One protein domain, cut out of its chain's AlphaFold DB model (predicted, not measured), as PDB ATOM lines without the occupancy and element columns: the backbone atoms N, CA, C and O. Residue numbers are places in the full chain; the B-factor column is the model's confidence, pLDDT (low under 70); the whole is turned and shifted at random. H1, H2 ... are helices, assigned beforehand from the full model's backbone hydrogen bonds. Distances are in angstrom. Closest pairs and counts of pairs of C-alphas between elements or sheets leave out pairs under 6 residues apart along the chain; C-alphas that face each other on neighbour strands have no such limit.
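AT A GLANCE: This is residues 32 to 89 of the 101 residues of an uncharacterized protein of Pseudomonas vancouverensis (UniProt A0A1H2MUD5). An open, three-sided frame of helices with an empty middle: the longest helix, H1, makes one side, the chain turns a corner into H2, which runs away from H1, and H3 folds back beside H2 in the opposite sense. The short H4 follows H3 at the end of the printed part, and residues 80 to 89, residues 32 to 40 of H1 and the turn at residues 69 to 74 stick out. The printed part has 58 residues with four named helices, H1, H2, H3 and H4 in that order along the chain, and no named strand; the class is all helix. It is only just loose, close to compact, with a radius of gyration of the C-alphas of 12.8 A, and the C-alphas span 33 by 26 by 21 A.

HOW THE PARTS SIT: H1, residues 32 to 48, touches no helix. A short link of 8 residues joins it to H2, residues 57 to 67, and the two are apart. H3, residues 73 to 82, follows H2 after a tight link of 5 residues. H2 and H3 touch only at the corner by their link, and only just, with 3 pairs of C-alphas within 8 A; the closest C-alphas are those of Leu 67 and Asn 76, 5.2 A apart. Their lines stand at a shallow tilt of 27 degrees, opposite ways, and their centres are 12.2 A apart. H4, residues 86 to 89, follows H3 after a tight link of 3 residues, yet H3 and H4 are apart. H1 is apart from H3 and from H4, and H2 is apart from H4. In H1 and H3 every O i to N i+4 pair is within hydrogen-bond range, in H2 5 of 7 are, and H4 is too short for such a pair.

IN THESE COORDINATES: H1 runs from Gln 32, with its C-alpha at (41.817, -19.083, 29.954), to Ser 48, at (18.987, -23.610, 37.878), and measures 24.6 A from first to last C-alpha. H2 runs from Glu 57 to Leu 67 and measures 14.5 A. H3 runs from Glu 73 to Leu 82 and measures 14.5 A as well. H4 runs from Ala 86 to Phe 89, whose C-alpha is at (35.546, -39.632, 32.825), and measures 5.0 A.

THE WHOLE: The two C-alphas farthest apart are those of Gln 32 and Pro 70, at 34.8 A, and the first and last printed C-alphas are 21.7 A apart. The printed part has no cut, and no link is long. Without the stretches that stand free, the body has 33 residues and spans 28 by 14 by 12 A. The mean pLDDT of the printed part is 79.1, and residues 50 to 58 and 84 to 89 are under 70.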
ATOM      1  N   GLN A  32      42.235 -19.492  28.613       96.31
ATOM      2  CA  GLN A  32      41.817 -19.083  29.954       96.31
ATOM      3  C   GLN A  32      40.358 -18.631  29.930       96.31
ATOM      4  O   GLN A  32      39.550 -19.112  30.715       96.31
ATOM      5  N   GLN A  33      39.994 -17.811  28.949       96.12
ATOM      6  CA  GLN A  33      38.623 -17.353  28.746       96.12
ATOM      7  C   GLN A  33      37.653 -18.510  28.471       96.12
ATOM      8  O   GLN A  33      36.526 -18.497  28.961       96.12
ATOM      9  N   GLN A  34      38.080 -19.535  27.726       93.25
ATOM     10  CA  GLN A  34      37.271 -20.744  27.537       93.25
ATOM     11  C   GLN A  34      37.079 -21.516  28.852       93.25
ATOM     12  O   GLN A  34      35.986 -22.026  29.094       93.25
ATOM     13  N   ALA A  35      38.097 -21.586  29.718       91.62
ATOM     14  CA  ALA A  35      37.970 -22.211  31.036       91.62
ATOM     15  C   ALA A  35      37.003 -21.431  31.946       91.62
ATOM     16  O   ALA A  35      36.093 -22.031  32.520       91.62
ATOM     17  N   ASP A  36      37.133 -20.104  31.995       95.19
ATOM     18  CA  ASP A  36      36.252 -19.211  32.762       95.19
ATOM     19  C   ASP A  36      34.796 -19.278  32.256       95.19
ATOM     20  O   ASP A  36      33.836 -19.221  33.033       95.19
ATOM     21  N   PHE A  37      34.605 -19.459  30.943       92.94
ATOM     22  CA  PHE A  37      33.294 -19.727  30.355       92.94
ATOM     23  C   PHE A  37      32.690 -21.036  30.882       92.94
ATOM     24  O   PHE A  37      31.518 -21.050  31.261       92.94
ATOM     25  N   PHE A  38      33.462 -22.127  30.937       88.81
ATOM     26  CA  PHE A  38      32.963 -23.404  31.455       88.81
ATOM     27  C   PHE A  38      32.627 -23.339  32.951       88.81
ATOM     28  O   PHE A  38      31.616 -23.912  33.356       88.81
ATOM     29  N   GLU A  39      33.402 -22.607  33.757       90.56
ATOM     30  CA  GLU A  39      33.068 -22.344  35.166       90.56
ATOM     31  C   GLU A  39      31.753 -21.557  35.286       90.56
ATOM     32  O   GLU A  39      30.850 -21.939  36.032       90.56
ATOM     33  N   SER A  40      31.598 -20.500  34.485       91.50
ATOM     34  CA  SER A  40      30.375 -19.690  34.461       91.50
ATOM     35  C   SER A  40      29.145 -20.507  34.052       91.50
ATOM     36  O   SER A  40      28.076 -20.369  34.650       91.50
ATOM     37  N   LEU A  41      29.293 -21.381  33.052       87.00
ATOM     38  CA  LEU A  41      28.235 -22.283  32.603       87.00
ATOM     39  C   LEU A  41      27.846 -23.277  33.705       87.00
ATOM     40  O   LEU A  41      26.656 -23.458  33.958       87.00
ATOM     41  N   ALA A  42      28.825 -23.875  34.389       83.94
ATOM     42  CA  ALA A  42      28.574 -24.803  35.489       83.94
ATOM     43  C   ALA A  42      27.793 -24.129  36.629       83.94
ATOM     44  O   ALA A  42      26.749 -24.640  37.033       83.94
ATOM     45  N   ASN A  43      28.226 -22.939  37.059       87.12
ATOM     46  CA  ASN A  43      27.544 -22.156  38.095       87.12
ATOM     47  C   ASN A  43      26.088 -21.836  37.715       87.12
ATOM     48  O   ASN A  43      25.186 -21.889  38.552       87.12
ATOM     49  N   HIS A  44      25.834 -21.519  36.441       86.25
ATOM     50  CA  HIS A  44      24.484 -21.235  35.959       86.25
ATOM     51  C   HIS A  44      23.575 -22.472  35.986       86.25
ATOM     52  O   HIS A  44      22.401 -22.376  36.364       86.25
ATOM     53  N   ILE A  45      24.103 -23.636  35.596       82.69
ATOM     54  CA  ILE A  45      23.332 -24.882  35.613       82.69
ATOM     55  C   ILE A  45      23.091 -25.339  37.052       82.69
ATOM     56  O   ILE A  45      21.964 -25.709  37.366       82.69
ATOM     57  N   GLU A  46      24.083 -25.248  37.939       82.06
ATOM     58  CA  GLU A  46      23.923 -25.583  39.358       82.06
ATOM     59  C   GLU A  46      22.843 -24.720  40.023       82.06
ATOM     60  O   GLU A  46      21.963 -25.245  40.702       82.06
ATOM     61  N   ALA A  47      22.835 -23.410  39.758       83.44
ATOM     62  CA  ALA A  47      21.805 -22.513  40.278       83.44
ATOM     63  C   ALA A  47      20.391 -22.861  39.770       83.44
ATOM     64  O   ALA A  47      19.411 -22.706  40.499       83.44
ATOM     65  N   SER A  48      20.277 -23.330  38.525       79.69
ATOM     66  CA  SER A  48      18.987 -23.610  37.878       79.69
ATOM     67  C   SER A  48      18.495 -25.045  38.101       79.69
ATOM     68  O   SER A  48      17.295 -25.312  38.050       79.69
ATOM     69  N   SER A  49      19.413 -25.987  38.316       74.75
ATOM     70  CA  SER A  49      19.153 -27.419  38.451       74.75
ATOM     71  C   SER A  49      20.200 -28.087  39.361       74.75
ATOM     72  O   SER A  49      21.019 -28.888  38.904       74.75
ATOM     73  N   PRO A  50      20.169 -27.816  40.678       68.94
ATOM     74  CA  PRO A  50      21.204 -28.266  41.619       68.94
ATOM     75  C   PRO A  50      21.252 -29.790  41.820       68.94
ATOM     76  O   PRO A  50      22.196 -30.319  42.398       68.94
ATOM     77  N   HIS A  51      20.227 -30.514  41.365       66.88
ATOM     78  CA  HIS A  51      20.154 -31.977  41.430       66.88
ATOM     79  C   HIS A  51      20.458 -32.653  40.089       66.88
ATOM     80  O   HIS A  51      20.316 -33.873  39.976       66.88
ATOM     81  N   ALA A  52      20.848 -31.890  39.063       64.81
ATOM     82  CA  ALA A  52      21.303 -32.469  37.813       64.81
ATOM     83  C   ALA A  52      22.590 -33.265  38.062       64.81
ATOM     84  O   ALA A  52      23.611 -32.722  38.484       64.81
ATOM     85  N   TYR A  53      22.537 -34.569  37.800       56.97
ATOM     86  CA  TYR A  53      23.719 -35.421  37.822       56.97
ATOM     87  C   TYR A  53      24.764 -34.853  36.838       56.97
ATOM     88  O   TYR A  53      24.418 -34.507  35.709       56.97
ATOM     89  N   GLY A  54      26.008 -34.652  37.291       62.88
ATOM     90  CA  GLY A  54      27.132 -34.238  36.440       62.88
ATOM     91  C   GLY A  54      27.001 -32.881  35.728       62.88
ATOM     92  O   GLY A  54      27.554 -32.760  34.640       62.88
ATOM     93  N   PHE A  55      26.259 -31.916  36.298       64.75
ATOM     94  CA  PHE A  55      26.055 -30.483  35.955       64.75
ATOM     95  C   PHE A  55      25.874 -30.023  34.499       64.75
ATOM     96  O   PHE A  55      25.392 -28.926  34.288       64.75
ATOM     97  N   GLY A  56      26.138 -30.820  33.478       62.97
ATOM     98  CA  GLY A  56      25.593 -30.622  32.139       62.97
ATOM     99  C   GLY A  56      25.121 -31.925  31.508       62.97
ATOM    100  O   GLY A  56      24.588 -31.894  30.405       62.97
ATOM    101  N   GLU A  57      25.256 -33.075  32.185       63.97
ATOM    102  CA  GLU A  57      24.847 -34.378  31.643       63.97
ATOM    103  C   GLU A  57      23.380 -34.375  31.223       63.97
ATOM    104  O   GLU A  57      23.043 -34.882  30.161       63.97
ATOM    105  N   MET A  58      22.510 -33.704  31.979       64.44
ATOM    106  CA  MET A  58      21.103 -33.564  31.604       64.44
ATOM    107  C   MET A  58      20.919 -32.753  30.311       64.44
ATOM    108  O   MET A  58      20.125 -33.137  29.452       64.44
ATOM    109  N   GLN A  59      21.685 -31.671  30.132       71.69
ATOM    110  CA  GLN A  59      21.693 -30.902  28.885       71.69
ATOM    111  C   GLN A  59      22.256 -31.742  27.725       71.69
ATOM    112  O   GLN A  59      21.690 -31.723  26.633       71.69
ATOM    113  N   TRP A  60      23.313 -32.525  27.961       72.62
ATOM    114  CA  TRP A  60      23.915 -33.422  26.971       72.62
ATOM    115  C   TRP A  60      22.994 -34.590  26.589       72.62
ATOM    116  O   TRP A  60      22.935 -34.949  25.414       72.62
ATOM    117  N   CYS A  61      22.214 -35.126  27.528       70.44
ATOM    118  CA  CYS A  61      21.197 -36.148  27.273       70.44
ATOM    119  C   CYS A  61      20.096 -35.626  26.342       70.44
ATOM    120  O   CYS A  61      19.800 -36.268  25.338       70.44
ATOM    121  N   PHE A  62      19.539 -34.438  26.603       74.38
ATOM    122  CA  PHE A  62      18.552 -33.842  25.693       74.38
ATOM    123  C   PHE A  62      19.159 -33.459  24.339       74.38
ATOM    124  O   PHE A  62      18.520 -33.611  23.297       74.38
ATOM    125  N   LEU A  63      20.413 -33.001  24.331       83.19
ATOM    126  CA  LEU A  63      21.128 -32.683  23.101       83.19
ATOM    127  C   LEU A  63      21.378 -33.938  22.249       83.19
ATOM    128  O   LEU A  63      21.307 -33.857  21.024       83.19
ATOM    129  N   GLN A  64      21.618 -35.098  22.867       81.94
ATOM    130  CA  GLN A  64      21.861 -36.362  22.166       81.94
ATOM    131  C   GLN A  64      20.727 -36.716  21.194       81.94
ATOM    132  O   GLN A  64      21.002 -37.124  20.061       81.94
ATOM    133  N   ASP A  65      19.470 -36.546  21.605       84.56
ATOM    134  CA  ASP A  65      18.314 -36.868  20.765       84.56
ATOM    135  C   ASP A  65      18.216 -35.950  19.541       84.56
ATOM    136  O   ASP A  65      17.885 -36.406  18.444       84.56
ATOM    137  N   GLU A  66      18.565 -34.670  19.688       87.88
ATOM    138  CA  GLU A  66      18.635 -33.729  18.566       87.88
ATOM    139  C   GLU A  66      19.819 -34.027  17.640       87.88
ATOM    140  O   GLU A  66      19.666 -34.020  16.417       87.88
ATOM    141  N   LEU A  67      20.993 -34.339  18.193       87.44
ATOM    142  CA  LEU A  67      22.205 -34.634  17.419       87.44
ATOM    143  C   LEU A  67      22.089 -35.905  16.567       87.44
ATOM    144  O   LEU A  67      22.794 -36.034  15.566       87.44
ATOM    145  N   ARG A  68      21.202 -36.834  16.941       86.94
ATOM    146  CA  ARG A  68      20.918 -38.067  16.187       86.94
ATOM    147  C   ARG A  68      19.991 -37.861  14.987       86.94
ATOM    148  O   ARG A  68      19.820 -38.792  14.199       86.94
ATOM    149  N   ARG A  69      19.376 -36.686  14.833       89.44
ATOM    150  CA  ARG A  69      18.460 -36.416  13.714       89.44
ATOM    151  C   ARG A  69      19.217 -36.237  12.390       89.44
ATOM    152  O   ARG A  69      20.324 -35.692  12.393       89.44
ATOM    153  N   PRO A  70      18.615 -36.622  11.247       93.06
ATOM    154  CA  PRO A  70      19.188 -36.340   9.931       93.06
ATOM    155  C   PRO A  70      19.471 -34.843   9.740       93.06
ATOM    156  O   PRO A  70      18.642 -34.004  10.100       93.06
ATOM    157  N   GLY A  71      20.629 -34.502   9.169       92.75
ATOM    158  CA  GLY A  71      21.053 -33.113   8.944       92.75
ATOM    159  C   GLY A  71      21.783 -32.463  10.128       92.75
ATOM    160  O   GLY A  71      22.062 -31.263  10.097       92.75
ATOM    161  N   ARG A  72      22.091 -33.224  11.188       90.94
ATOM    162  CA  ARG A  72      22.846 -32.766  12.373       90.94
ATOM    163  C   ARG A  72      24.228 -33.406  12.504       90.94
ATOM    164  O   ARG A  72      24.893 -33.248  13.526       90.94
ATOM    165  N   GLU A  73      24.716 -34.066  11.460       91.88
ATOM    166  CA  GLU A  73      25.944 -34.866  11.480       91.88
ATOM    167  C   GLU A  73      27.173 -34.032  11.868       91.88
ATOM    168  O   GLU A  73      28.018 -34.490  12.639       91.88
ATOM    169  N   GLN A  74      27.266 -32.792  11.379       86.44
ATOM    170  CA  GLN A  74      28.370 -31.892  11.719       86.44
ATOM    171  C   GLN A  74      28.320 -31.440  13.183       86.44
ATOM    172  O   GLN A  74      29.356 -31.392  13.846       86.44
ATOM    173  N   ALA A  75      27.124 -31.154  13.703       89.06
ATOM    174  CA  ALA A  75      26.946 -30.812  15.111       89.06
ATOM    175  C   ALA A  75      27.335 -31.996  16.008       89.06
ATOM    176  O   ALA A  75      28.040 -31.816  16.997       89.06
ATOM    177  N   ASN A  76      26.968 -33.220  15.609       84.56
ATOM    178  CA  ASN A  76      27.324 -34.430  16.344       84.56
ATOM    179  C   ASN A  76      28.846 -34.668  16.362       84.56
ATOM    180  O   ASN A  76      29.413 -34.997  17.401       84.56
ATOM    181  N   LYS A  77      29.539 -34.432  15.238       83.81
ATOM    182  CA  LYS A  77      31.013 -34.488  15.183       83.81
ATOM    183  C   LYS A  77      31.673 -33.486  16.128       83.81
ATOM    184  O   LYS A  77      32.611 -33.855  16.828       83.81
ATOM    185  N   MET A  78      31.185 -32.246  16.162       86.12
ATOM    186  CA  MET A  78      31.735 -31.217  17.050       86.12
ATOM    187  C   MET A  78      31.498 -31.554  18.526       86.12
ATOM    188  O   MET A  78      32.413 -31.417  19.333       86.12
ATOM    189  N   HIS A  79      30.310 -32.063  18.864       84.69
ATOM    190  CA  HIS A  79      30.013 -32.564  20.205       84.69
ATOM    191  C   HIS A  79      31.016 -33.647  20.625       84.69
ATOM    192  O   HIS A  79      31.661 -33.504  21.655       84.69
ATOM    193  N   MET A  80      31.242 -34.667  19.788       76.56
ATOM    194  CA  MET A  80      32.233 -35.711  20.084       76.56
ATOM    195  C   MET A  80      33.655 -35.160  20.265       76.56
ATOM    196  O   MET A  80      34.382 -35.650  21.122       76.56
ATOM    197  N   ALA A  81      34.055 -34.149  19.487       79.88
ATOM    198  CA  ALA A  81      35.375 -33.530  19.611       79.88
ATOM    199  C   ALA A  81      35.541 -32.756  20.932       79.88
ATOM    200  O   ALA A  81      36.589 -32.861  21.565       79.88
ATOM    201  N   LEU A  82      34.511 -32.027  21.379       79.00
ATOM    202  CA  LEU A  82      34.509 -31.366  22.694       79.00
ATOM    203  C   LEU A  82      34.451 -32.379  23.843       79.00
ATOM    204  O   LEU A  82      35.051 -32.169  24.893       79.00
ATOM    205  N   SER A  83      33.776 -33.504  23.622       74.00
ATOM    206  CA  SER A  83      33.663 -34.610  24.569       74.00
ATOM    207  C   SER A  83      34.802 -35.627  24.455       74.00
ATOM    208  O   SER A  83      34.696 -36.707  25.029       74.00
ATOM    209  N   ALA A  84      35.893 -35.333  23.739       66.31
ATOM    210  CA  ALA A  84      36.966 -36.305  23.518       66.31
ATOM    211  C   ALA A  84      37.591 -36.806  24.837       66.31
ATOM    212  O   ALA A  84      37.920 -37.982  24.950       66.31
ATOM    213  N   PHE A  85      37.654 -35.947  25.860       59.66
ATOM    214  CA  PHE A  85      38.085 -36.316  27.213       59.66
ATOM    215  C   PHE A  85      36.954 -36.873  28.090       59.66
ATOM    216  O   PHE A  85      37.216 -37.376  29.173       59.66
ATOM    217  N   ALA A  86      35.693 -36.834  27.650       60.12
ATOM    218  CA  ALA A  86      34.566 -37.353  28.430       60.12
ATOM    219  C   ALA A  86      34.602 -38.886  28.560       60.12
ATOM    220  O   ALA A  86      34.109 -39.431  29.542       60.12
ATOM    221  N   PHE A  87      35.235 -39.599  27.622       53.09
ATOM    222  CA  PHE A  87      35.463 -41.041  27.769       53.09
ATOM    223  C   PHE A  87      36.538 -41.371  28.819       53.09
ATOM    224  O   PHE A  87      36.487 -42.452  29.399       53.09
ATOM    225  N   ASP A  88      37.435 -40.432  29.146       51.84
ATOM    226  CA  ASP A  88      38.345 -40.558  30.294       51.84
ATOM    227  C   ASP A  88      37.636 -40.329  31.645       51.84
ATOM    228  O   ASP A  88      38.228 -40.598  32.692       51.84
ATOM    229  N   PHE A  89      36.387 -39.844  31.639       51.19
ATOM    230  CA  PHE A  89      35.546 -39.632  32.825       51.19
ATOM    231  C   PHE A  89      34.688 -40.855  33.199       51.19
ATOM    232  O   PHE A  89      33.942 -40.779  34.175       51.19
TER     233      PHE A  89